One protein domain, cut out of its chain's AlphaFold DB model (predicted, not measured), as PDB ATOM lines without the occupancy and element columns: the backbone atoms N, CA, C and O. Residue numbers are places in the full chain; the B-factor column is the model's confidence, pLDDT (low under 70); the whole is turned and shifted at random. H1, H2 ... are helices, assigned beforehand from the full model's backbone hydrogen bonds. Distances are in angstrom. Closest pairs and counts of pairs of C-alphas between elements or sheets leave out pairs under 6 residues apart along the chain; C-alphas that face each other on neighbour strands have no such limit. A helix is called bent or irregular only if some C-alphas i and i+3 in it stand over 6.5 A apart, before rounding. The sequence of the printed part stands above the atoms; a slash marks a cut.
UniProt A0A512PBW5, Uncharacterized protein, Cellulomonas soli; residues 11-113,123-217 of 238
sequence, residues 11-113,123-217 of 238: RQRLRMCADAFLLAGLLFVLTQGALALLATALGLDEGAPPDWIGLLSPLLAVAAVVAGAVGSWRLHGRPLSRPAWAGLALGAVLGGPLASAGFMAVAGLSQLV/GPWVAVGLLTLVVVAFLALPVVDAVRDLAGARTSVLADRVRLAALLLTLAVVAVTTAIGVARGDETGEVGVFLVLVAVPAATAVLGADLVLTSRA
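This is residues 11 to 113 and 123 to 217 of the 238 residues of an uncharacterized protein of Cellulomonas soli (UniProt A0A512PBW5). Two long helices, H1 and H6, cross in the middle of an elongated bundle, with H2 and H5 packed on both of them and H3 crossing H6. The fourth helix is bent: its first arm, H4a, packs on the late part of H3, and its second arm, H4b, packs on the early part of H5. The printed part has 198 residues with six named helices, H1 to H6 in chain order, and no named strand; its class is all helix. It is compact, with a radius of gyration of the C-alphas of 17.6 A, and spans 55 by 35 by 34 A.

H1, residues 11 to 41, begins at C-alpha 11 (59.020, 100.134, 146.863) and is 44.4 A long. H2, residues 51 to 75, measures 35.7 A. H3, residues 82 to 110, measures 41.7 A and has a kink of 28 degrees near residue 95. H4, residues 125 to 151, was assigned as one helix by its hydrogen bonds but is bent, with C-alphas 138 and 141 7.2 A apart; its arms are H4a, residues 125 to 138, 19.8 A, and H4b, residues 141 to 151, 15.4 A. H5, residues 157 to 184, measures 40.3 A. H6, residues 187 to 217, measures 47.6 A and ends at C-alpha 217 (64.225, 118.534, 144.837); it is irregular, with C-alphas 189 and 192 7.3 A apart.

H1 and H6 are the hubs, touching four helices each. They touch each other, closest at the C-alphas of Cys 17 and Ala 203, 4.3 A, and run opposite ways at a steep tilt of 37 degrees, only just beyond shallow. H1, H2, H3, H4a, H5 and H6 form an up and down bundle, each running against the one before it; the packing is mostly crossed. H1 and H2 form a helical hairpin at a shallow tilt of 29 degrees, closest at the C-alphas of Ala 24 and Gly 68, 4.1 A. H3 touches H6 at the C-alphas of Gly 91 and Ala 205, 3.8 A, but H3 and H1 are apart. H4a and H5 are apart. Every O i to N i+4 pair is within hydrogen-bond range in H1, H4a, H4b and H5; the counts are 19 of 21 in H2, 24 of 25 in H3 and 20 of 27 in H6.

The two C-alphas farthest apart, of Glu 46 and Ala 217, are 56.5 A apart. Residues 114 to 122 are not printed, and C-alphas 113 and 123 are 14.0 A apart across this cut. Of the links printed whole, none is long. The model's pLDDT is under 70 at residues 45 to 49, 123, 153 to 155 and 185 to 189.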
ATOM      1  N   ARG A  11      59.008 101.349 147.697       85.25
ATOM      2  CA  ARG A  11      59.020 100.134 146.863       85.25
ATOM      3  C   ARG A  11      59.856 100.282 145.593       85.25
ATOM      4  O   ARG A  11      60.632  99.387 145.281       85.25
ATOM      5  N   GLN A  12      59.730 101.395 144.867       89.62
ATOM      6  CA  GLN A  12      60.529 101.623 143.658       89.62
ATOM      7  C   GLN A  12      62.022 101.712 143.993       89.62
ATOM      8  O   GLN A  12      62.845 101.150 143.278       89.62
ATOM      9  N   ARG A  13      62.373 102.359 145.109       92.81
ATOM     10  CA  ARG A  13      63.750 102.424 145.607       92.81
ATOM     11  C   ARG A  13      64.303 101.033 145.905       92.81
ATOM     12  O   ARG A  13      65.388 100.713 145.438       92.81
ATOM     13  N   LEU A  14      63.538 100.202 146.616       93.25
ATOM     14  CA  LEU A  14      63.932  98.825 146.916       93.25
ATOM     15  C   LEU A  14      64.181  98.009 145.637       93.25
ATOM     16  O   LEU A  14      65.202  97.338 145.548       93.25
ATOM     17  N   ARG A  15      63.299  98.113 144.631       94.38
ATOM     18  CA  ARG A  15      63.468  97.432 143.333       94.38
ATOM     19  C   ARG A  15      64.744  97.871 142.608       94.38
ATOM     20  O   ARG A  15      65.510  97.018 142.180       94.38
ATOM     21  N   MET A  16      65.022  99.175 142.550       95.19
ATOM     22  CA  MET A  16      66.255  99.689 141.937       95.19
ATOM     23  C   MET A  16      67.514  99.188 142.660       95.19
ATOM     24  O   MET A  16      68.478  98.782 142.009       95.19
ATOM     25  N   CYS A  17      67.510  99.189 143.997       97.31
ATOM     26  CA  CYS A  17      68.623  98.662 144.785       97.31
ATOM     27  C   CYS A  17      68.814  97.155 144.559       97.31
ATOM     28  O   CYS A  17      69.946  96.711 144.395       97.31
ATOM     29  N   ALA A  18      67.725  96.382 144.513       97.06
ATOM     30  CA  ALA A  18      67.766  94.945 144.248       97.06
ATOM     31  C   ALA A  18      68.298  94.628 142.844       97.06
ATOM     32  O   ALA A  18      69.125  93.734 142.691       97.06
ATOM     33  N   ASP A  19      67.901  95.395 141.830       97.44
ATOM     34  CA  ASP A  19      68.406  95.214 140.466       97.44
ATOM     35  C   ASP A  19      69.888  95.577 140.362       97.44
ATOM     36  O   ASP A  19      70.645  94.881 139.694       97.44
ATOM     37  N   ALA A  20      70.337  96.619 141.069       98.12
ATOM     38  CA  ALA A  20      71.755  96.970 141.117       98.12
ATOM     39  C   ALA A  20      72.582  95.886 141.818       98.12
ATOM     40  O   ALA A  20      73.645  95.520 141.321       98.12
ATOM     41  N   PHE A  21      72.063  95.352 142.928       98.00
ATOM     42  CA  PHE A  21      72.651  94.229 143.653       98.00
ATOM     43  C   PHE A  21      72.809  93.009 142.738       98.00
ATOM     44  O   PHE A  21      73.908  92.479 142.592       98.00
ATOM     45  N   LEU A  22      71.726  92.593 142.074       97.50
ATOM     46  CA  LEU A  22      71.714  91.416 141.207       97.50
ATOM     47  C   LEU A  22      72.600  91.588 139.972       97.50
ATOM     48  O   LEU A  22      73.338  90.671 139.629       97.50
ATOM     49  N   LEU A  23      72.559  92.749 139.314       98.00
ATOM     50  CA  LEU A  23      73.378  93.003 138.129       98.00
ATOM     51  C   LEU A  23      74.869  93.062 138.473       98.00
ATOM     52  O   LEU A  23      75.669  92.448 137.772       98.00
ATOM     53  N   ALA A  24      75.253  93.765 139.543       97.81
ATOM     54  CA  ALA A  24      76.651  93.819 139.969       97.81
ATOM     55  C   ALA A  24      77.152  92.444 140.420       97.81
ATOM     56  O   ALA A  24      78.245  92.037 140.034       97.81
ATOM     57  N   GLY A  25      76.332  91.712 141.179       96.19
ATOM     58  CA  GLY A  25      76.636  90.350 141.599       96.19
ATOM     59  C   GLY A  25      76.833  89.404 140.418       96.19
ATOM     60  O   GLY A  25      77.858  88.733 140.338       96.19
ATOM     61  N   LEU A  26      75.910  89.411 139.455       96.38
ATOM     62  CA  LEU A  26      76.029  88.608 138.241       96.38
ATOM     63  C   LEU A  26      77.300  88.952 137.457       96.38
ATOM     64  O   LEU A  26      78.053  88.054 137.088       96.38
ATOM     65  N   LEU A  27      77.551  90.240 137.203       96.62
ATOM     66  CA  LEU A  27      78.734  90.684 136.462       96.62
ATOM     67  C   LEU A  27      80.024  90.278 137.171       96.62
ATOM     68  O   LEU A  27      80.954  89.812 136.519       96.62
ATOM     69  N   PHE A  28      80.076  90.409 138.496       95.25
ATOM     70  CA  PHE A  28      81.215  89.960 139.282       95.25
ATOM     71  C   PHE A  28      81.445  88.459 139.118       95.25
ATOM     72  O   PHE A  28      82.526  88.048 138.713       95.25
ATOM     73  N   VAL A  29      80.424  87.635 139.351       92.62
ATOM     74  CA  VAL A  29      80.593  86.179 139.288       92.62
ATOM     75  C   VAL A  29      80.950  85.722 137.863       92.62
ATOM     76  O   VAL A  29      81.831  84.883 137.696       92.62
ATOM     77  N   LEU A  30      80.345  86.313 136.826       92.62
ATOM     78  CA  LEU A  30      80.693  86.012 135.432       92.62
ATOM     79  C   LEU A  30      82.129  86.417 135.085       92.62
ATOM     80  O   LEU A  30      82.827  85.663 134.413       92.62
ATOM     81  N   THR A  31      82.580  87.592 135.529       92.19
ATOM     82  CA  THR A  31      83.942  88.070 135.241       92.19
ATOM     83  C   THR A  31      85.001  87.270 135.992       92.19
ATOM     84  O   THR A  31      86.016  86.927 135.393       92.19
ATOM     85  N   GLN A  32      84.749  86.888 137.247       87.81
ATOM     86  CA  GLN A  32      85.631  85.988 137.997       87.81
ATOM     87  C   GLN A  32      85.672  84.589 137.374       87.81
ATOM     88  O   GLN A  32      86.750  84.033 137.189       87.81
ATOM     89  N   GLY A  33      84.521  84.047 136.965       85.31
ATOM     90  CA  GLY A  33      84.458  82.772 136.249       85.31
ATOM     91  C   GLY A  33      85.208  82.808 134.914       85.31
ATOM     92  O   GLY A  33      85.962  81.891 134.604       85.31
ATOM     93  N   ALA A  34      85.065  83.889 134.142       87.94
ATOM     94  CA  ALA A  34      85.804  84.078 132.896       87.94
ATOM     95  C   ALA A  34      87.319  84.201 133.131       87.94
ATOM     96  O   ALA A  34      88.098  83.646 132.359       87.94
ATOM     97  N   LEU A  35      87.736  84.891 134.197       86.19
ATOM     98  CA  LEU A  35      89.144  85.021 134.569       86.19
ATOM     99  C   LEU A  35      89.741  83.672 134.988       86.19
ATOM    100  O   LEU A  35      90.849  83.347 134.568       86.19
ATOM    101  N   ALA A  36      88.987  82.866 135.740       82.06
ATOM    102  CA  ALA A  36      89.380  81.507 136.102       82.06
ATOM    103  C   ALA A  36      89.515  80.604 134.863       82.06
ATOM    104  O   ALA A  36      90.539  79.954 134.688       82.06
ATOM    105  N   LEU A  37      88.534  80.622 133.950       84.00
ATOM    106  CA  LEU A  37      88.610  79.865 132.693       84.00
ATOM    107  C   LEU A  37      89.789  80.301 131.818       84.00
ATOM    108  O   LEU A  37      90.424  79.461 131.183       84.00
ATOM    109  N   LEU A  38      90.084  81.602 131.777       86.31
ATOM    110  CA  LEU A  38      91.237  82.127 131.056       86.31
ATOM    111  C   LEU A  38      92.551  81.638 131.675       86.31
ATOM    112  O   LEU A  38      93.440  81.232 130.934       86.31
ATOM    113  N   ALA A  39      92.672  81.647 133.006       84.56
ATOM    114  CA  ALA A  39      93.848  81.122 133.695       84.56
ATOM    115  C   ALA A  39      94.085  79.642 133.346       84.56
ATOM    116  O   ALA A  39      95.197  79.282 132.954       84.56
ATOM    117  N   THR A  40      93.020  78.838 133.343       83.50
ATOM    118  CA  THR A  40      93.064  77.427 132.933       83.50
ATOM    119  C   THR A  40      93.424  77.232 131.471       83.50
ATOM    120  O   THR A  40      94.282  76.417 131.143       83.50
ATOM    121  N   ALA A  41      92.848  78.022 130.567       86.12
ATOM    122  CA  ALA A  41      93.195  77.957 129.149       86.12
ATOM    123  C   ALA A  41      94.672  78.303 128.877       86.12
ATOM    124  O   ALA A  41      95.243  77.842 127.890       86.12
ATOM    125  N   LEU A  42      95.288  79.109 129.746       87.00
ATOM    126  CA  LEU A  42      96.697  79.492 129.673       87.00
ATOM    127  C   LEU A  42      97.628  78.540 130.444       87.00
ATOM    128  O   LEU A  42      98.836  78.772 130.455       87.00
ATOM    129  N   GLY A  43      97.098  77.486 131.078       85.62
ATOM    130  CA  GLY A  43      97.880  76.535 131.873       85.62
ATOM    131  C   GLY A  43      98.477  77.147 133.143       85.62
ATOM    132  O   GLY A  43      99.543  76.726 133.585       85.62
ATOM    133  N   LEU A  44      97.823  78.163 133.714       81.81
ATOM    134  CA  LEU A  44      98.280  78.879 134.913       81.81
ATOM    135  C   LEU A  44      97.752  78.257 136.220       81.81
ATOM    136  O   LEU A  44      97.854  78.877 137.275       81.81
ATOM    137  N   ASP A  45      97.185  77.052 136.152       69.31
ATOM    138  CA  ASP A  45      96.479  76.403 137.264       69.31
ATOM    139  C   ASP A  45      97.414  75.843 138.347       69.31
ATOM    140  O   ASP A  45      96.997  75.660 139.488       69.31
ATOM    141  N   GLU A  46      98.678  75.567 138.003       64.62
ATOM    142  CA  GLU A  46      99.643  74.879 138.881       64.62
ATOM    143  C   GLU A  46     100.687  75.815 139.526       64.62
ATOM    144  O   GLU A  46     101.723  75.369 140.020       64.62
ATOM    145  N   GLY A  47     100.431  77.124 139.569       66.19
ATOM    146  CA  GLY A  47     101.347  78.101 140.163       66.19
ATOM    147  C   GLY A  47     100.640  79.301 140.783       66.19
ATOM    148  O   GLY A  47      99.421  79.439 140.710       66.19
ATOM    149  N   ALA A  48     101.417  80.196 141.401       67.38
ATOM    150  CA  ALA A  48     100.884  81.492 141.804       67.38
ATOM    151  C   ALA A  48     100.371  82.217 140.544       67.38
ATOM    152  O   ALA A  48     101.134  82.342 139.577       67.38
ATOM    153  N   PRO A  49      99.104  82.673 140.516       68.75
ATOM    154  CA  PRO A  49      98.582  83.383 139.362       68.75
ATOM    155  C   PRO A  49      99.453  84.619 139.102       68.75
ATOM    156  O   PRO A  49      99.869  85.275 140.060       68.75
ATOM    157  N   PRO A  50      99.734  84.965 137.835       79.94
ATOM    158  CA  PRO A  50     100.492  86.165 137.510       79.94
ATOM    159  C   PRO A  50      99.930  87.416 138.197       79.94
ATOM    160  O   PRO A  50      98.712  87.597 138.250       79.94
ATOM    161  N   ASP A  51     100.804  88.329 138.630       85.00
ATOM    162  CA  ASP A  51     100.425  89.536 139.388       85.00
ATOM    163  C   ASP A  51      99.329  90.378 138.710       85.00
ATOM    164  O   ASP A  51      98.497  91.005 139.369       85.00
ATOM    165  N   TRP A  52      99.284  90.368 137.373       83.00
ATOM    166  CA  TRP A  52      98.263  91.087 136.614       83.00
ATOM    167  C   TRP A  52      96.845  90.544 136.852       83.00
ATOM    168  O   TRP A  52      95.903  91.332 136.812       83.00
ATOM    169  N   ILE A  53      96.670  89.249 137.152       82.38
ATOM    170  CA  ILE A  53      95.373  88.655 137.535       82.38
ATOM    171  C   ILE A  53      94.922  89.240 138.877       82.38
ATOM    172  O   ILE A  53      93.762  89.636 139.029       82.38
ATOM    173  N   GLY A  54      95.861  89.367 139.820       83.25
ATOM    174  CA  GLY A  54      95.633  89.991 141.123       83.25
ATOM    175  C   GLY A  54      95.214  91.459 141.015       83.25
ATOM    176  O   GLY A  54      94.342  91.898 141.761       83.25
ATOM    177  N   LEU A  55      95.762  92.207 140.050       87.56
ATOM    178  CA  LEU A  55      95.348  93.586 139.763       87.56
ATOM    179  C   LEU A  55      94.008  93.661 139.013       87.56
ATOM    180  O   LEU A  55      93.218  94.580 139.234       87.56
ATOM    181  N   LEU A  56      93.735  92.708 138.121       89.88
ATOM    182  CA  LEU A  56      92.543  92.723 137.279       89.88
ATOM    183  C   LEU A  56      91.268  92.429 138.078       89.88
ATOM    184  O   LEU A  56      90.243  93.065 137.844       89.88
ATOM    185  N   SER A  57      91.328  91.519 139.052       87.38
ATOM    186  CA  SER A  57      90.178  91.151 139.888       87.38
ATOM    187  C   SER A  57      89.501  92.340 140.606       87.38
ATOM    188  O   SER A  57      88.294  92.532 140.415       87.38
ATOM    189  N   PRO A  58      90.211  93.207 141.360       90.94
ATOM    190  CA  PRO A  58      89.591  94.367 142.000       90.94
ATOM    191  C   PRO A  58      89.091  95.402 140.983       90.94
ATOM    192  O   PRO A  58      88.058  96.030 141.211       90.94
ATOM    193  N   LEU A  59      89.763  95.556 139.835       94.19
ATOM    194  CA  LEU A  59      89.293  96.438 138.761       94.19
ATOM    195  C   LEU A  59      87.971  95.942 138.164       94.19
ATOM    196  O   LEU A  59      87.055  96.738 137.960       94.19
ATOM    197  N   LEU A  60      87.845  94.632 137.934       93.88
ATOM    198  CA  LEU A  60      86.607  94.002 137.472       93.88
ATOM    199  C   LEU A  60      85.495  94.117 138.517       93.88
ATOM    200  O   LEU A  60      84.354  94.390 138.152       93.88
ATOM    201  N   ALA A  61      85.816  93.996 139.807       94.25
ATOM    202  CA  ALA A  61      84.857  94.232 140.881       94.25
ATOM    203  C   ALA A  61      84.337  95.680 140.860       94.25
ATOM    204  O   ALA A  61      83.126  95.896 140.853       94.25
ATOM    205  N   VAL A  62      85.222  96.679 140.758       95.88
ATOM    206  CA  VAL A  62      84.826  98.094 140.628       95.88
ATOM    207  C   VAL A  62      83.985  98.316 139.368       95.88
ATOM    208  O   VAL A  62      82.943  98.974 139.428       95.88
ATOM    209  N   ALA A  63      84.388  97.735 138.236       96.88
ATOM    210  CA  ALA A  63      83.630  97.814 136.993       96.88
ATOM    211  C   ALA A  63      82.232  97.194 137.141       96.88
ATOM    212  O   ALA A  63      81.258  97.794 136.686       96.88
ATOM    213  N   ALA A  64      82.106  96.056 137.829       97.25
ATOM    214  CA  ALA A  64      80.832  95.404 138.116       97.25
ATOM    215  C   ALA A  64      79.930  96.264 139.017       97.25
ATOM    216  O   ALA A  64      78.740  96.391 138.725       97.25
ATOM    217  N   VAL A  65      80.482  96.925 140.047       97.75
ATOM    218  CA  VAL A  65      79.734  97.889 140.880       97.75
ATOM    219  C   VAL A  65      79.169  99.014 140.021       97.75
ATOM    220  O   VAL A  65      77.968  99.293 140.059       97.75
ATOM    221  N   VAL A  66      80.030  99.662 139.230       97.88
ATOM    222  CA  VAL A  66      79.645 100.805 138.394       97.88
ATOM    223  C   VAL A  66      78.619 100.377 137.347       97.88
ATOM    224  O   VAL A  66      77.577 101.020 137.216       97.88
ATOM    225  N   ALA A  67      78.874  99.282 136.631       97.81
ATOM    226  CA  ALA A  67      77.996  98.770 135.589       97.81
ATOM    227  C   ALA A  67      76.649  98.292 136.146       97.81
ATOM    228  O   ALA A  67      75.616  98.606 135.560       97.81
ATOM    229  N   GLY A  68      76.626  97.604 137.291       97.81
ATOM    230  CA  GLY A  68      75.389  97.176 137.943       97.81
ATOM    231  C   GLY A  68      74.545  98.358 138.427       97.81
ATOM    232  O   GLY A  68      73.343  98.416 138.161       97.81
ATOM    233  N   ALA A  69      75.176  99.354 139.056       98.00
ATOM    234  CA  ALA A  69      74.487 100.553 139.528       98.00
ATOM    235  C   ALA A  69      73.947 101.410 138.370       98.00
ATOM    236  O   ALA A  69      72.774 101.790 138.363       98.00
ATOM    237  N   VAL A  70      74.777 101.681 137.357       97.81
ATOM    238  CA  VAL A  70      74.379 102.434 136.157       97.81
ATOM    239  C   VAL A  70      73.334 101.668 135.351       97.81
ATOM    240  O   VAL A  70      72.346 102.263 134.917       97.81
ATOM    241  N   GLY A  71      73.524 100.360 135.175       97.31
ATOM    242  CA  GLY A  71      72.610  99.470 134.470       97.31
ATOM    243  C   GLY A  71      71.227  99.472 135.106       97.31
ATOM    244  O   GLY A  71      70.249  99.756 134.419       97.31
ATOM    245  N   SER A  72      71.142  99.279 136.426       97.00
ATOM    246  CA  SER A  72      69.877  99.369 137.167       97.00
ATOM    247  C   SER A  72      69.231 100.756 137.051       97.00
ATOM    248  O   SER A  72      68.033 100.866 136.778       97.00
ATOM    249  N   TRP A  73      70.015 101.833 137.182       96.62
ATOM    250  CA  TRP A  73      69.503 103.202 137.057       96.62
ATOM    251  C   TRP A  73      68.865 103.458 135.685       96.62
ATOM    252  O   TRP A  73      67.771 104.022 135.583       96.62
ATOM    253  N   ARG A  74      69.535 103.003 134.620       95.94
ATOM    254  CA  ARG A  74      69.061 103.123 133.236       95.94
ATOM    255  C   ARG A  74      67.893 102.191 132.930       95.94
ATOM    256  O   ARG A  74      66.983 102.617 132.227       95.94
ATOM    257  N   LEU A  75      67.879 100.984 133.494       95.25
ATOM    258  CA  LEU A  75      66.782 100.017 133.367       95.25
ATOM    259  C   LEU A  75      65.452 100.598 133.868       95.25
ATOM    260  O   LEU A  75      64.399 100.318 133.305       95.25
ATOM    261  N   HIS A  76      65.510 101.484 134.865       92.94
ATOM    262  CA  HIS A  76      64.353 102.212 135.392       92.94
ATOM    263  C   HIS A  76      64.070 103.544 134.675       92.94
ATOM    264  O   HIS A  76      63.333 104.384 135.195       92.94
ATOM    265  N   GLY A  77      64.667 103.772 133.500       92.94
ATOM    266  CA  GLY A  77      64.415 104.942 132.657       92.94
ATOM    267  C   GLY A  77      64.928 106.265 133.229       92.94
ATOM    268  O   GLY A  77      64.500 107.331 132.787       92.94
ATOM    269  N   ARG A  78      65.826 106.239 134.224       92.12
ATOM    270  CA  ARG A  78      66.293 107.464 134.880       92.12
ATOM    271  C   ARG A  78      67.497 108.073 134.154       92.12
ATOM    272  O   ARG A  78      68.486 107.376 133.898       92.12
ATOM    273  N   PRO A  79      67.475 109.385 133.843       93.62
ATOM    274  CA  PRO A  79      68.625 110.049 133.242       93.62
ATOM    275  C   PRO A  79      69.770 110.180 134.256       93.62
ATOM    276  O   PRO A  79      69.556 110.407 135.451       93.62
ATOM    277  N   LEU A  80      71.007 110.066 133.770       95.50
ATOM    278  CA  LEU A  80      72.206 110.316 134.570       95.50
ATOM    279  C   LEU A  80      72.556 111.800 134.515       95.50
ATOM    280  O   LEU A  80      73.133 112.290 133.549       95.50
ATOM    281  N   SER A  81      72.199 112.517 135.572       95.62
ATOM    282  CA  SER A  81      72.616 113.900 135.785       95.62
ATOM    283  C   SER A  81      73.882 113.955 136.649       95.62
ATOM    284  O   SER A  81      74.196 113.007 137.368       95.62
ATOM    285  N   ARG A  82      74.610 115.079 136.630       96.88
ATOM    286  CA  ARG A  82      75.765 115.308 137.526       96.88
ATOM    287  C   ARG A  82      75.468 115.002 139.011       96.88
ATOM    288  O   ARG A  82      76.283 114.324 139.629       96.88
ATOM    289  N   PRO A  83      74.328 115.426 139.604       95.69
ATOM    290  CA  PRO A  83      73.989 115.011 140.966       95.69
ATOM    291  C   PRO A  83      73.775 113.511 141.133       95.69
ATOM    292  O   PRO A  83      74.134 112.981 142.178       95.69
ATOM    293  N   ALA A  84      73.200 112.834 140.134       95.69
ATOM    294  CA  ALA A  84      73.027 111.387 140.191       95.69
ATOM    295  C   ALA A  84      74.392 110.692 140.262       95.69
ATOM    296  O   ALA A  84      74.591 109.855 141.131       95.69
ATOM    297  N   TRP A  85      75.358 111.113 139.437       96.94
ATOM    298  CA  TRP A  85      76.736 110.610 139.494       96.94
ATOM    299  C   TRP A  85      77.401 110.834 140.853       96.94
ATOM    300  O   TRP A  85      78.001 109.908 141.393       96.94
ATOM    301  N   ALA A  86      77.253 112.027 141.436       96.69
ATOM    302  CA  ALA A  86      77.779 112.305 142.770       96.69
ATOM    303  C   ALA A  86      77.151 111.387 143.834       96.69
ATOM    304  O   ALA A  86      77.859 110.849 144.679       96.69
ATOM    305  N   GLY A  87      75.834 111.166 143.772       96.75
ATOM    306  CA  GLY A  87      75.148 110.256 144.688       96.75
ATOM    307  C   GLY A  87      75.523 108.785 144.486       96.75
ATOM    308  O   GLY A  87      75.708 108.088 145.479       96.75
ATOM    309  N   LEU A  88      75.704 108.335 143.237       97.06
ATOM    310  CA  LEU A  88      76.228 107.000 142.923       97.06
ATOM    311  C   LEU A  88      77.609 106.800 143.557       97.06
ATOM    312  O   LEU A  88      77.821 105.813 144.254       97.06
ATOM    313  N   ALA A  89      78.525 107.752 143.360       96.94
ATOM    314  CA  ALA A  89      79.879 107.679 143.902       96.94
ATOM    315  C   ALA A  89      79.883 107.646 145.438       96.94
ATOM    316  O   ALA A  89      80.495 106.762 146.031       96.94
ATOM    317  N   LEU A  90      79.148 108.557 146.088       96.94
ATOM    318  CA  LEU A  90      79.030 108.587 147.551       96.94
ATOM    319  C   LEU A  90      78.440 107.284 148.098       96.94
ATOM    320  O   LEU A  90      78.954 106.726 149.064       96.94
ATOM    321  N   GLY A  91      77.380 106.779 147.464       96.81
ATOM    322  CA  GLY A  91      76.753 105.529 147.865       96.81
ATOM    323  C   GLY A  91      77.671 104.317 147.686       96.81
ATOM    324  O   GLY A  91      77.706 103.462 148.568       96.81
ATOM    325  N   ALA A  92      78.455 104.256 146.606       95.88
ATOM    326  CA  ALA A  92      79.430 103.188 146.379       95.88
ATOM    327  C   ALA A  92      80.554 103.208 147.429       95.88
ATOM    328  O   ALA A  92      80.866 102.171 148.013       95.88
ATOM    329  N   VAL A  93      81.110 104.393 147.720       96.12
ATOM    330  CA  VAL A  93      82.178 104.576 148.721       96.12
ATOM    331  C   VAL A  93      81.713 104.156 150.115       96.12
ATOM    332  O   VAL A  93      82.454 103.486 150.823       96.12
ATOM    333  N   LEU A  94      80.481 104.500 150.502       95.81
ATOM    334  CA  LEU A  94      79.906 104.079 151.786       95.81
ATOM    335  C   LEU A  94      79.504 102.599 151.802       95.81
ATOM    336  O   LEU A  94      79.486 101.971 152.859       95.81
ATOM    337  N   GLY A  95      79.189 102.037 150.639       94.69
ATOM    338  CA  GLY A  95      78.746 100.657 150.501       94.69
ATOM    339  C   GLY A  95      79.797  99.626 150.875       94.69
ATOM    340  O   GLY A  95      79.450  98.630 151.499       94.69
ATOM    341  N   GLY A  96      81.070  99.877 150.555       92.38
ATOM    342  CA  GLY A  96      82.175  98.983 150.921       92.38
ATOM    343  C   GLY A  96      82.289  98.790 152.440       92.38
ATOM    344  O   GLY A  96      82.119  97.668 152.915       92.38
ATOM    345  N   PRO A  97      82.484  99.864 153.229       94.81
ATOM    346  CA  PRO A  97      82.493  99.789 154.689       94.81
ATOM    347  C   PRO A  97      81.221  99.177 155.284       94.81
ATOM    348  O   PRO A  97      81.316  98.407 156.237       94.81
ATOM    349  N   LEU A  98      80.039  99.470 154.724       93.00
ATOM    350  CA  LEU A  98      78.776  98.866 155.170       93.00
ATOM    351  C   LEU A  98      78.736  97.355 154.917       93.00
ATOM    352  O   LEU A  98      78.313  96.606 155.795       93.00
ATOM    353  N   ALA A  99      79.192  96.905 153.746       90.88
ATOM    354  CA  ALA A  99      79.284  95.490 153.410       90.88
ATOM    355  C   ALA A  99      80.266  94.771 154.341       90.88
ATOM    356  O   ALA A  99      79.917  93.740 154.911       90.88
ATOM    357  N   SER A 100      81.449  95.351 154.565       90.12
ATOM    358  CA  SER A 100      82.456  94.803 155.476       90.12
ATOM    359  C   SER A 100      81.954  94.742 156.918       90.12
ATOM    360  O   SER A 100      82.087  93.711 157.568       90.12
ATOM    361  N   ALA A 101      81.326  95.808 157.422       91.81
ATOM    362  CA  ALA A 101      80.750  95.820 158.765       91.81
ATOM    363  C   ALA A 101      79.629  94.780 158.912       91.81
ATOM    364  O   ALA A 101      79.579  94.063 159.910       91.81
ATOM    365  N   GLY A 102      78.761  94.656 157.901       89.12
ATOM    366  CA  GLY A 102      77.717  93.635 157.858       89.12
ATOM    367  C   GLY A 102      78.291  92.219 157.848       89.12
ATOM    368  O   GLY A 102      77.839  91.372 158.617       89.12
ATOM    369  N   PHE A 103      79.327  91.973 157.047       86.81
ATOM    370  CA  PHE A 103      80.031  90.695 157.019       86.81
ATOM    371  C   PHE A 103      80.652  90.362 158.380       86.81
ATOM    372  O   PHE A 103      80.436  89.267 158.891       86.81
ATOM    373  N   MET A 104      81.345  91.314 159.013       88.62
ATOM    374  CA  MET A 104      81.929  91.123 160.346       88.62
ATOM    375  C   MET A 104      80.859  90.855 161.410       88.62
ATOM    376  O   MET A 104      81.061  90.015 162.284       88.62
ATOM    377  N   ALA A 105      79.697  91.508 161.322       89.69
ATOM    378  CA  ALA A 105      78.572  91.231 162.208       89.69
ATOM    379  C   ALA A 105      78.035  89.805 162.011       89.69
ATOM    380  O   ALA A 105      77.834  89.089 162.989       89.69
ATOM    381  N   VAL A 106      77.856  89.358 160.762       86.88
ATOM    382  CA  VAL A 106      77.428  87.984 160.448       86.88
ATOM    383  C   VAL A 106      78.465  86.958 160.917       86.88
ATOM    384  O   VAL A 106      78.096  85.949 161.516       86.88
ATOM    385  N   ALA A 107      79.753  87.229 160.706       84.38
ATOM    386  CA  ALA A 107      80.851  86.388 161.170       84.38
ATOM    387  C   ALA A 107      80.942  86.332 162.704       84.38
ATOM    388  O   ALA A 107      81.272  85.290 163.257       84.38
ATOM    389  N   GLY A 108      80.622  87.420 163.408       86.50
ATOM    390  CA  GLY A 108      80.525  87.429 164.867       86.50
ATOM    391  C   GLY A 108      79.309  86.653 165.377       86.50
ATOM    392  O   GLY A 108      79.428  85.849 166.297       86.50
ATOM    393  N   LEU A 109      78.144  86.839 164.747       85.62
ATOM    394  CA  LEU A 109      76.916  86.110 165.084       85.62
ATOM    395  C   LEU A 109      77.050  84.605 164.837       85.62
ATOM    396  O   LEU A 109      76.508  83.813 165.604       85.62
ATOM    397  N   SER A 110      77.794  84.194 163.807       83.25
ATOM    398  CA  SER A 110      78.006  82.776 163.512       83.25
ATOM    399  C   SER A 110      78.774  82.049 164.620       83.25
ATOM    400  O   SER A 110      78.530  80.865 164.839       83.25
ATOM    401  N   GLN A 111      79.616  82.755 165.389       82.81
ATOM    402  CA  GLN A 111      80.313  82.194 166.556       82.81
ATOM    403  C   GLN A 111      79.362  81.830 167.706       82.81
ATOM    404  O   GLN A 111      79.731  81.050 168.584       82.81
ATOM    405  N   LEU A 112      78.146  82.386 167.719       85.12
ATOM    406  CA  LEU A 112      77.139  82.121 168.749       85.12
ATOM    407  C   LEU A 112      76.305  80.868 168.451       85.12
ATOM    408  O   LEU A 112      75.595  80.390 169.333       85.12
ATOM    409  N   VAL A 113      76.370  80.335 167.226       80.56
ATOM    410  CA  VAL A 113      75.597  79.160 166.816       80.56
ATOM    411  C   VAL A 113      76.413  77.892 167.102       80.56
ATOM    412  O   VAL A 113      77.491  77.714 166.531       80.56
ATOM    413  N   GLY A 123      84.838  75.465 156.579       60.41
ATOM    414  CA  GLY A 123      84.832  76.929 156.487       60.41
ATOM    415  C   GLY A 123      83.628  77.577 157.192       60.41
ATOM    416  O   GLY A 123      82.817  76.890 157.821       60.41
ATOM    417  N   PRO A 124      83.457  78.908 157.119       70.81
ATOM    418  CA  PRO A 124      82.447  79.642 157.884       70.81
ATOM    419  C   PRO A 124      81.007  79.445 157.349       70.81
ATOM    420  O   PRO A 124      80.267  80.405 157.140       70.81
ATOM    421  N   TRP A 125      80.559  78.199 157.166       76.38
ATOM    422  CA  TRP A 125      79.271  77.807 156.584       76.38
ATOM    423  C   TRP A 125      78.061  78.381 157.316       76.38
ATOM    424  O   TRP A 125      77.066  78.733 156.687       76.38
ATOM    425  N   VAL A 126      78.150  78.548 158.638       79.38
ATOM    426  CA  VAL A 126      77.108  79.235 159.415       79.38
ATOM    427  C   VAL A 126      76.983  80.697 158.975       79.38
ATOM    428  O   VAL A 126      75.872  81.183 158.777       79.38
ATOM    429  N   ALA A 127      78.104  81.402 158.779       80.31
ATOM    430  CA  ALA A 127      78.090  82.779 158.289       80.31
ATOM    431  C   ALA A 127      77.569  82.852 156.846       80.31
ATOM    432  O   ALA A 127      76.774  83.737 156.539       80.31
ATOM    433  N   VAL A 128      77.945  81.893 155.992       81.62
ATOM    434  CA  VAL A 128      77.411  81.761 154.626       81.62
ATOM    435  C   VAL A 128      75.888  81.616 154.666       81.62
ATOM    436  O   VAL A 128      75.187  82.391 154.023       81.62
ATOM    437  N   GLY A 129      75.361  80.697 155.481       83.12
ATOM    438  CA  GLY A 129      73.920  80.476 155.623       83.12
ATOM    439  C   GLY A 129      73.170  81.709 156.136       83.12
ATOM    440  O   GLY A 129      72.146  82.092 155.569       83.12
ATOM    441  N   LEU A 130      73.698  82.383 157.162       86.88
ATOM    442  CA  LEU A 130      73.128  83.636 157.668       86.88
ATOM    443  C   LEU A 130      73.122  84.733 156.595       86.88
ATOM    444  O   LEU A 130      72.113  85.420 156.420       86.88
ATOM    445  N   LEU A 131      74.213  84.875 155.841       87.81
ATOM    446  CA  LEU A 131      74.310  85.840 154.749       87.81
ATOM    447  C   LEU A 131      73.297  85.532 153.639       87.81
ATOM    448  O   LEU A 131      72.615  86.439 153.162       87.81
ATOM    449  N   THR A 132      73.137  84.257 153.272       88.56
ATOM    450  CA  THR A 132      72.114  83.815 152.317       88.56
ATOM    451  C   THR A 132      70.716  84.212 152.782       88.56
ATOM    452  O   THR A 132      69.955  84.759 151.988       88.56
ATOM    453  N   LEU A 133      70.378  84.013 154.060       90.56
ATOM    454  CA  LEU A 133      69.076  84.417 154.602       90.56
ATOM    455  C   LEU A 133      68.848  85.930 154.499       90.56
ATOM    456  O   LEU A 133      67.756  86.355 154.118       90.56
ATOM    457  N   VAL A 134      69.870  86.745 154.781       91.19
ATOM    458  CA  VAL A 134      69.795  88.207 154.631       91.19
ATOM    459  C   VAL A 134      69.546  88.598 153.173       91.19
ATOM    460  O   VAL A 134      68.670  89.420 152.896       91.19
ATOM    461  N   VAL A 135      70.266  87.984 152.229       92.94
ATOM    462  CA  VAL A 135      70.086  88.233 150.790       92.94
ATOM    463  C   VAL A 135      68.689  87.811 150.330       92.94
ATOM    464  O   VAL A 135      68.021  88.568 149.626       92.94
ATOM    465  N   VAL A 136      68.204  86.646 150.767       93.56
ATOM    466  CA  VAL A 136      66.845  86.172 150.466       93.56
ATOM    467  C   VAL A 136      65.804  87.145 151.008       93.56
ATOM    468  O   VAL A 136      64.911  87.544 150.266       93.56
ATOM    469  N   ALA A 137      65.930  87.586 152.262       94.31
ATOM    470  CA  ALA A 137      65.008  88.547 152.861       94.31
ATOM    471  C   ALA A 137      64.998  89.887 152.106       94.31
ATOM    472  O   ALA A 137      63.931  90.451 151.857       94.31
ATOM    473  N   PHE A 138      66.171  90.372 151.690       94.62
ATOM    474  CA  PHE A 138      66.311  91.595 150.898       94.62
ATOM    475  C   PHE A 138      65.651  91.482 149.512       94.62
ATOM    476  O   PHE A 138      64.968  92.410 149.071       94.62
ATOM    477  N   LEU A 139      65.819  90.344 148.831       95.75
ATOM    478  CA  LEU A 139      65.321  90.126 147.470       95.75
ATOM    479  C   LEU A 139      63.875  89.617 147.404       95.75
ATOM    480  O   LEU A 139      63.245  89.739 146.354       95.75
ATOM    481  N   ALA A 140      63.322  89.089 148.500       94.94
ATOM    482  CA  ALA A 140      62.013  88.438 148.517       94.94
ATOM    483  C   ALA A 140      60.901  89.318 147.930       94.94
ATOM    484  O   ALA A 140      60.192  88.892 147.019       94.94
ATOM    485  N   LEU A 141      60.768  90.562 148.403       93.88
ATOM    486  CA  LEU A 141      59.721  91.471 147.926       93.88
ATOM    487  C   LEU A 141      59.898  91.851 146.440       93.88
ATOM    488  O   LEU A 141      58.950  91.652 145.681       93.88
ATOM    489  N   PRO A 142      61.073  92.332 145.971       92.31
ATOM    490  CA  PRO A 142      61.310  92.604 144.549       92.31
ATOM    491  C   PRO A 142      61.061  91.419 143.611       92.31
ATOM    492  O   PRO A 142      60.603  91.621 142.484       92.31
ATOM    493  N   VAL A 143      61.382  90.202 144.056       93.75
ATOM    494  CA  VAL A 143      61.221  88.973 143.267       93.75
ATOM    495  C   VAL A 143      59.758  88.554 143.204       93.75
ATOM    496  O   VAL A 143      59.247  88.304 142.116       93.75
ATOM    497  N   VAL A 144      59.056  88.534 144.341       93.62
ATOM    498  CA  VAL A 144      57.617  88.228 144.381       93.62
ATOM    499  C   VAL A 144      56.833  89.225 143.534       93.62
ATOM    500  O   VAL A 144      55.958  88.826 142.765       93.62
ATOM    501  N   ASP A 145      57.169  90.511 143.631       90.50
ATOM    502  CA  ASP A 145      56.566  91.554 142.808       90.50
ATOM    503  C   ASP A 145      56.834  91.335 141.312       90.50
ATOM    504  O   ASP A 145      55.903  91.455 140.521       90.50
ATOM    505  N   ALA A 146      58.063  90.974 140.923       89.75
ATOM    506  CA  ALA A 146      58.412  90.702 139.526       89.75
ATOM    507  C   ALA A 146      57.640  89.506 138.952       89.75
ATOM    508  O   ALA A 146      57.107  89.575 137.846       89.75
ATOM    509  N   VAL A 147      57.540  88.412 139.715       92.25
ATOM    510  CA  VAL A 147      56.771  87.224 139.310       92.25
ATOM    511  C   VAL A 147      55.291  87.573 139.148       92.25
ATOM    512  O   VAL A 147      54.671  87.192 138.156       92.25
ATOM    513  N   ARG A 148      54.728  88.339 140.090       89.00
ATOM    514  CA  ARG A 148      53.331  88.790 140.027       89.00
ATOM    515  C   ARG A 148      53.074  89.738 138.857       89.00
ATOM    516  O   ARG A 148      52.049  89.587 138.198       89.00
ATOM    517  N   ASP A 149      53.970  90.688 138.581       88.38
ATOM    518  CA  ASP A 149      53.779  91.650 137.485       88.38
ATOM    519  C   ASP A 149      53.854  90.964 136.113       88.38
ATOM    520  O   ASP A 149      53.056  91.265 135.223       88.38
ATOM    521  N   LEU A 150      54.732  89.964 135.959       87.38
ATOM    522  CA  LEU A 150      54.813  89.150 134.740       87.38
ATOM    523  C   LEU A 150      53.597  88.239 134.539       87.38
ATOM    524  O   LEU A 150      53.207  87.999 133.395       87.38
ATOM    525  N   ALA A 151      52.985  87.760 135.624       86.06
ATOM    526  CA  ALA A 151      51.740  86.998 135.573       86.06
ATOM    527  C   ALA A 151      50.494  87.879 135.330       86.06
ATOM    528  O   ALA A 151      49.445  87.351 134.966       86.06
ATOM    529  N   GLY A 152      50.595  89.201 135.532       78.56
ATOM    530  CA  GLY A 152      49.457  90.123 135.602       78.56
ATOM    531  C   GLY A 152      49.577  91.374 134.722       78.56
ATOM    532  O   GLY A 152      49.650  91.275 133.499       78.56
ATOM    533  N   ALA A 153      49.501  92.555 135.354       64.12
ATOM    534  CA  ALA A 153      49.223  93.861 134.734       64.12
ATOM    535  C   ALA A 153      50.393  94.510 133.958       64.12
ATOM    536  O   ALA A 153      50.177  95.518 133.286       64.12
ATOM    537  N   ARG A 154      51.597  93.918 133.983       68.94
ATOM    538  CA  ARG A 154      52.761  94.261 133.138       68.94
ATOM    539  C   ARG A 154      53.177  95.734 133.179       68.94
ATOM    540  O   ARG A 154      53.361  96.362 132.136       68.94
ATOM    541  N   THR A 155      53.391  96.287 134.368       67.88
ATOM    542  CA  THR A 155      53.873  97.674 134.499       67.88
ATOM    543  C   THR A 155      55.333  97.867 134.073       67.88
ATOM    544  O   THR A 155      55.673  98.934 133.560       67.88
ATOM    545  N   SER A 156      56.207  96.862 134.242       76.50
ATOM    546  CA  SER A 156      57.633  96.968 133.882       76.50
ATOM    547  C   SER A 156      58.259  95.644 133.416       76.50
ATOM    548  O   SER A 156      59.232  95.140 133.977       76.50
ATOM    549  N   VAL A 157      57.740  95.093 132.314       86.12
ATOM    550  CA  VAL A 157      58.130  93.763 131.798       86.12
ATOM    551  C   VAL A 157      59.642  93.588 131.619       86.12
ATOM    552  O   VAL A 157      60.175  92.526 131.933       86.12
ATOM    553  N   LEU A 158      60.345  94.598 131.096       91.00
ATOM    554  CA  LEU A 158      61.786  94.492 130.858       91.00
ATOM    555  C   LEU A 158      62.573  94.404 132.171       91.00
ATOM    556  O   LEU A 158      63.425  93.528 132.295       91.00
ATOM    557  N   ALA A 159      62.286  95.279 133.139       90.81
ATOM    558  CA  ALA A 159      63.009  95.299 134.407       90.81
ATOM    559  C   ALA A 159      62.782  94.005 135.192       90.81
ATOM    560  O   ALA A 159      63.734  93.417 135.695       90.81
ATOM    561  N   ASP A 160      61.546  93.507 135.211       92.50
ATOM    562  CA  ASP A 160      61.218  92.265 135.907       92.50
ATOM    563  C   ASP A 160      61.850  91.038 135.236       92.50
ATOM    564  O   ASP A 160      62.379  90.166 135.925       92.50
ATOM    565  N   ARG A 161      61.897  90.988 133.896       94.12
ATOM    566  CA  ARG A 161      62.632  89.935 133.171       94.12
ATOM    567  C   ARG A 161      64.123  89.968 133.472       94.12
ATOM    568  O   ARG A 161      64.699  88.919 133.735       94.12
ATOM    569  N   VAL A 162      64.740  91.150 133.442       95.38
ATOM    570  CA  VAL A 162      66.169  91.311 133.744       95.38
ATOM    571  C   VAL A 162      66.460  90.918 135.192       95.38
ATOM    572  O   VAL A 162      67.404  90.169 135.420       95.38
ATOM    573  N   ARG A 163      65.625  91.335 136.153       95.88
ATOM    574  CA  ARG A 163      65.741  90.955 137.570       95.88
ATOM    575  C   ARG A 163      65.726  89.441 137.746       95.88
ATOM    576  O   ARG A 163      66.625  88.884 138.371       95.88
ATOM    577  N   LEU A 164      64.714  88.772 137.191       96.12
ATOM    578  CA  LEU A 164      64.568  87.323 137.327       96.12
ATOM    579  C   LEU A 164      65.667  86.563 136.582       96.12
ATOM    580  O   LEU A 164      66.204  85.605 137.126       96.12
ATOM    581  N   ALA A 165      66.050  87.007 135.383       96.81
ATOM    582  CA  ALA A 165      67.166  86.417 134.652       96.81
ATOM    583  C   ALA A 165      68.480  86.563 135.430       96.81
ATOM    584  O   ALA A 165      69.207  85.586 135.584       96.81
ATOM    585  N   ALA A 166      68.763  87.749 135.978       96.44
ATOM    586  CA  ALA A 166      69.971  87.987 136.756       96.44
ATOM    587  C   ALA A 166      70.008  87.152 138.039       96.44
ATOM    588  O   ALA A 166      71.054  86.592 138.370       96.44
ATOM    589  N   LEU A 167      68.868  87.004 138.720       96.12
ATOM    590  CA  LEU A 167      68.735  86.118 139.873       96.12
ATOM    591  C   LEU A 167      69.007  84.661 139.494       96.12
ATOM    592  O   LEU A 167      69.850  84.024 140.115       96.12
ATOM    593  N   LEU A 168      68.321  84.138 138.471       96.25
ATOM    594  CA  LEU A 168      68.462  82.743 138.049       96.25
ATOM    595  C   LEU A 168      69.886  82.425 137.592       96.25
ATOM    596  O   LEU A 168      70.427  81.395 137.978       96.25
ATOM    597  N   LEU A 169      70.507  83.318 136.818       95.31
ATOM    598  CA  LEU A 169      71.890  83.152 136.379       95.31
ATOM    599  C   LEU A 169      72.861  83.213 137.560       95.31
ATOM    600  O   LEU A 169      73.731  82.358 137.660       95.31
ATOM    601  N   THR A 170      72.687  84.158 138.488       92.38
ATOM    602  CA  THR A 170      73.525  84.229 139.697       92.38
ATOM    603  C   THR A 170      73.410  82.948 140.517       92.38
ATOM    604  O   THR A 170      74.427  82.374 140.898       92.38
ATOM    605  N   LEU A 171      72.187  82.461 140.748       91.19
ATOM    606  CA  LEU A 171      71.949  81.211 141.471       91.19
ATOM    607  C   LEU A 171      72.571  80.012 140.755       91.19
ATOM    608  O   LEU A 171      73.198  79.186 141.410       91.19
ATOM    609  N   ALA A 172      72.430  79.926 139.430       91.38
ATOM    610  CA  ALA A 172      73.014  78.849 138.643       91.38
ATOM    611  C   ALA A 172      74.542  78.845 138.750       91.38
ATOM    612  O   ALA A 172      75.126  77.795 139.004       91.38
ATOM    613  N   VAL A 173      75.190  80.008 138.614       87.88
ATOM    614  CA  VAL A 173      76.650  80.070 138.706       87.88
ATOM    615  C   VAL A 173      77.119  79.759 140.123       87.88
ATOM    616  O   VAL A 173      77.993  78.914 140.267       87.88
ATOM    617  N   VAL A 174      76.504  80.343 141.159       85.75
ATOM    618  CA  VAL A 174      76.851  80.044 142.560       85.75
ATOM    619  C   VAL A 174      76.676  78.554 142.862       85.75
ATOM    620  O   VAL A 174      77.567  77.943 143.440       85.75
ATOM    621  N   ALA A 175      75.574  77.938 142.427       86.75
ATOM    622  CA  ALA A 175      75.340  76.509 142.631       86.75
ATOM    623  C   ALA A 175      76.411  75.645 141.949       86.75
ATOM    624  O   ALA A 175      76.924  74.712 142.564       86.75
ATOM    625  N   VAL A 176      76.780  75.967 140.704       86.06
ATOM    626  CA  VAL A 176      77.828  75.251 139.962       86.06
ATOM    627  C   VAL A 176      79.194  75.433 140.625       86.06
ATOM    628  O   VAL A 176      79.887  74.444 140.843       86.06
ATOM    629  N   THR A 177      79.577  76.660 140.994       82.44
ATOM    630  CA  THR A 177      80.872  76.923 141.645       82.44
ATOM    631  C   THR A 177      80.958  76.256 143.010       82.44
ATOM    632  O   THR A 177      81.971  75.643 143.323       82.44
ATOM    633  N   THR A 178      79.882  76.288 143.802       81.12
ATOM    634  CA  THR A 178      79.833  75.591 145.092       81.12
ATOM    635  C   THR A 178      79.905  74.077 144.914       81.12
ATOM    636  O   THR A 178      80.651  73.430 145.639       81.12
ATOM    637  N   ALA A 179      79.201  73.499 143.935       82.25
ATOM    638  CA  ALA A 179      79.280  72.065 143.662       82.25
ATOM    639  C   ALA A 179      80.697  71.627 143.253       82.25
ATOM    640  O   ALA A 179      81.185  70.605 143.733       82.25
ATOM    641  N   ILE A 180      81.371  72.415 142.405       81.25
ATOM    642  CA  ILE A 180      82.761  72.164 142.003       81.25
ATOM    643  C   ILE A 180      83.699  72.274 143.208       81.25
ATOM    644  O   ILE A 180      84.496  71.362 143.422       81.25
ATOM    645  N   GLY A 181      83.581  73.338 144.007       76.94
ATOM    646  CA  GLY A 181      84.449  73.545 145.165       76.94
ATOM    647  C   GLY A 181      84.296  72.454 146.222       76.94
ATOM    648  O   GLY A 181      85.287  71.912 146.704       76.94
ATOM    649  N   VAL A 182      83.060  72.017 146.490       77.94
ATOM    650  CA  VAL A 182      82.792  70.865 147.371       77.94
ATOM    651  C   VAL A 182      83.410  69.580 146.815       77.94
ATOM    652  O   VAL A 182      83.996  68.813 147.574       77.94
ATOM    653  N   ALA A 183      83.321  69.338 145.504       80.81
ATOM    654  CA  ALA A 183      83.904  68.149 144.883       80.81
ATOM    655  C   ALA A 183      85.445  68.152 144.894       80.81
ATOM    656  O   ALA A 183      86.054  67.083 144.932       80.81
ATOM    657  N   ARG A 184      86.073  69.333 144.852       77.31
ATOM    658  CA  ARG A 184      87.535  69.508 144.857       77.31
ATOM    659  C   ARG A 184      88.132  69.707 146.248       77.31
ATOM    660  O   ARG A 184      89.345  69.593 146.396       77.31
ATOM    661  N   GLY A 185      87.300  69.978 147.254       68.38
ATOM    662  CA  GLY A 185      87.754  70.333 148.598       68.38
ATOM    663  C   GLY A 185      88.510  71.663 148.642       68.38
ATOM    664  O   GLY A 185      89.380  71.827 149.492       68.38
ATOM    665  N   ASP A 186      88.215  72.581 147.716       69.12
ATOM    666  CA  ASP A 186      88.867  73.887 147.614       69.12
ATOM    667  C   ASP A 186      87.944  75.031 148.090       69.12
ATOM    668  O   ASP A 186      86.742  74.863 148.315       69.12
ATOM    669  N   GLU A 187      88.516  76.226 148.249       67.62
ATOM    670  CA  GLU A 187      87.807  77.425 148.721       67.62
ATOM    671  C   GLU A 187      86.918  78.076 147.638       67.62
ATOM    672  O   GLU A 187      86.241  79.073 147.900       67.62
ATOM    673  N   THR A 188      86.841  77.525 146.416       66.19
ATOM    674  CA  THR A 188      86.047  78.139 145.327       66.19
ATOM    675  C   THR A 188      84.542  78.147 145.610       66.19
ATOM    676  O   THR A 188      83.796  78.921 145.001       66.19
ATOM    677  N   GLY A 189      84.085  77.370 146.599       65.62
ATOM    678  CA  GLY A 189      82.710  77.402 147.089       65.62
ATOM    679  C   GLY A 189      82.286  78.724 147.742       65.62
ATOM    680  O   GLY A 189      81.085  78.964 147.883       65.62
ATOM    681  N   GLU A 190      83.232  79.608 148.078       74.25
ATOM    682  CA  GLU A 190      82.973  80.890 148.747       74.25
ATOM    683  C   GLU A 190      82.631  82.044 147.792       74.25
ATOM    684  O   GLU A 190      82.354  83.159 148.242       74.25
ATOM    685  N   VAL A 191      82.575  81.804 146.474       78.25
ATOM    686  CA  VAL A 191      82.274  82.843 145.466       78.25
ATOM    687  C   VAL A 191      80.996  83.631 145.792       78.25
ATOM    688  O   VAL A 191      80.925  84.842 145.563       78.25
ATOM    689  N   GLY A 192      80.001  82.961 146.385       77.12
ATOM    690  CA  GLY A 192      78.742  83.571 146.814       77.12
ATOM    691  C   GLY A 192      78.890  84.579 147.962       77.12
ATOM    692  O   GLY A 192      78.087  85.498 148.085       77.12
ATOM    693  N   VAL A 193      79.927  84.472 148.788       81.31
ATOM    694  CA  VAL A 193      80.191  85.437 149.865       81.31
ATOM    695  C   VAL A 193      80.822  86.705 149.291       81.31
ATOM    696  O   VAL A 193      80.353  87.812 149.565       81.31
ATOM    697  N   PHE A 194      81.829  86.554 148.426       84.81
ATOM    698  CA  PHE A 194      82.516  87.681 147.784       84.81
ATOM    699  C   PHE A 194      81.597  88.487 146.859       84.81
ATOM    700  O   PHE A 194      81.680  89.715 146.817       84.81
ATOM    701  N   LEU A 195      80.653  87.810 146.202       91.00
ATOM    702  CA  LEU A 195      79.512  88.399 145.492       91.00
ATOM    703  C   LEU A 195      78.858  89.541 146.287       91.00
ATOM    704  O   LEU A 195      78.596  90.610 145.734       91.00
ATOM    705  N   VAL A 196      78.602  89.336 147.582       92.00
ATOM    706  CA  VAL A 196      77.854  90.300 148.402       92.00
ATOM    707  C   VAL A 196      78.677  91.560 148.658       92.00
ATOM    708  O   VAL A 196      78.124  92.662 148.632       92.00
ATOM    709  N   LEU A 197      79.997  91.422 148.816       91.94
ATOM    710  CA  LEU A 197      80.915  92.551 148.991       91.94
ATOM    711  C   LEU A 197      80.938  93.484 147.775       91.94
ATOM    712  O   LEU A 197      81.226  94.668 147.928       91.94
ATOM    713  N   VAL A 198      80.593  92.980 146.589       94.62
ATOM    714  CA  VAL A 198      80.478  93.774 145.356       94.62
ATOM    715  C   VAL A 198      79.044  94.263 145.136       94.62
ATOM    716  O   VAL A 198      78.810  95.418 144.778       94.62
ATOM    717  N   ALA A 199      78.056  93.413 145.398       96.62
ATOM    718  CA  ALA A 199      76.652  93.717 145.155       96.62
ATOM    719  C   ALA A 199      76.094  94.803 146.098       96.62
ATOM    720  O   ALA A 199      75.302  95.649 145.670       96.62
ATOM    721  N   VAL A 200      76.529  94.834 147.365       96.94
ATOM    722  CA  VAL A 200      76.104  95.857 148.339       96.94
ATOM    723  C   VAL A 200      76.531  97.269 147.910       96.94
ATOM    724  O   VAL A 200      75.644  98.122 147.829       96.94
ATOM    725  N   PRO A 201      77.806  97.544 147.552       97.94
ATOM    726  CA  PRO A 201      78.210  98.832 146.988       97.94
ATOM    727  C   PRO A 201      77.374  99.316 145.803       97.94
ATOM    728  O   PRO A 201      77.091 100.509 145.698       97.94
ATOM    729  N   ALA A 202      76.940  98.417 144.918       98.00
ATOM    730  CA  ALA A 202      76.093  98.794 143.788       98.00
ATOM    731  C   ALA A 202      74.683  99.213 144.238       98.00
ATOM    732  O   ALA A 202      74.146 100.225 143.775       98.00
ATOM    733  N   ALA A 203      74.093  98.474 145.180       97.94
ATOM    734  CA  ALA A 203      72.798  98.810 145.765       97.94
ATOM    735  C   ALA A 203      72.840 100.150 146.517       97.94
ATOM    736  O   ALA A 203      71.953 100.994 146.353       97.94
ATOM    737  N   THR A 204      73.889 100.385 147.311       97.94
ATOM    738  CA  THR A 204      74.062 101.640 148.052       97.94
ATOM    739  C   THR A 204      74.387 102.811 147.132       97.94
ATOM    740  O   THR A 204      73.934 103.919 147.410       97.94
ATOM    741  N   ALA A 205      75.088 102.595 146.012       97.94
ATOM    742  CA  ALA A 205      75.283 103.610 144.976       97.94
ATOM    743  C   ALA A 205      73.936 104.135 144.464       97.94
ATOM    744  O   ALA A 205      73.670 105.339 144.502       97.94
ATOM    745  N   VAL A 206      73.044 103.231 144.051       97.75
ATOM    746  CA  VAL A 206      71.703 103.591 143.569       97.75
ATOM    747  C   VAL A 206      70.878 104.297 144.646       97.75
ATOM    748  O   VAL A 206      70.215 105.298 144.355       97.75
ATOM    749  N   LEU A 207      70.963 103.838 145.898       97.19
ATOM    750  CA  LEU A 207      70.348 104.517 147.038       97.19
ATOM    751  C   LEU A 207      70.880 105.951 147.197       97.19
ATOM    752  O   LEU A 207      70.094 106.888 147.333       97.19
ATOM    753  N   GLY A 208      72.200 106.136 147.141       96.94
ATOM    754  CA  GLY A 208      72.851 107.439 147.246       96.94
ATOM    755  C   GLY A 208      72.406 108.404 146.147       96.94
ATOM    756  O   GLY A 208      72.072 109.556 146.430       96.94
ATOM    757  N   ALA A 209      72.309 107.930 144.904       96.75
ATOM    758  CA  ALA A 209      71.792 108.716 143.784       96.75
ATOM    759  C   ALA A 209      70.350 109.191 144.015       96.75
ATOM    760  O   ALA A 209      70.054 110.375 143.834       96.75
ATOM    761  N   ASP A 210      69.457 108.303 144.465       96.06
ATOM    762  CA  ASP A 210      68.064 108.660 144.754       96.06
ATOM    763  C   ASP A 210      67.951 109.663 145.917       96.06
ATOM    764  O   ASP A 210      67.177 110.622 145.833       96.06
ATOM    765  N   LEU A 211      68.760 109.511 146.971       95.19
ATOM    766  CA  LEU A 211      68.785 110.430 148.116       95.19
ATOM    767  C   LEU A 211      69.313 111.824 147.743       95.19
ATOM    768  O   LEU A 211      68.733 112.837 148.151       95.19
ATOM    769  N   VAL A 212      70.372 111.908 146.933       95.56
ATOM    770  CA  VAL A 212      70.914 113.194 146.459       95.56
ATOM    771  C   VAL A 212      69.907 113.923 145.568       95.56
ATOM    772  O   VAL A 212      69.714 115.130 145.709       95.56
ATOM    773  N   LEU A 213      69.224 113.215 144.669       93.50
ATOM    774  CA  LEU A 213      68.207 113.840 143.821       93.50
ATOM    775  C   LEU A 213      66.987 114.292 144.628       93.50
ATOM    776  O   LEU A 213      66.521 115.416 144.446       93.50
ATOM    777  N   THR A 214      66.523 113.463 145.565       91.44
ATOM    778  CA  THR A 214      65.377 113.785 146.427       91.44
ATOM    779  C   THR A 214      65.672 114.982 147.334       91.44
ATOM    780  O   THR A 214      64.840 115.876 147.471       91.44
ATOM    781  N   SER A 215      66.863 115.044 147.934       92.38
ATOM    782  CA  SER A 215      67.262 116.177 148.782       92.38
ATOM    783  C   SER A 215      67.374 117.484 147.995       92.38
ATOM    784  O   SER A 215      66.956 118.531 148.486       92.38
ATOM    785  N   ARG A 216      67.873 117.439 146.751       92.50
ATOM    786  CA  ARG A 216      67.914 118.617 145.872       92.50
ATOM    787  C   ARG A 216      66.530 119.095 145.450       92.50
ATOM    788  O   ARG A 216      66.326 120.303 145.407       92.50
ATOM    789  N   ALA A 217      65.608 118.180 145.150       88.75
ATOM    790  CA  ALA A 217      64.225 118.534 144.837       88.75
ATOM    791  C   ALA A 217      63.571 119.266 146.022       88.75
ATOM    792  O   ALA A 217      63.151 120.406 145.872       88.75
TER     793      ALA A 217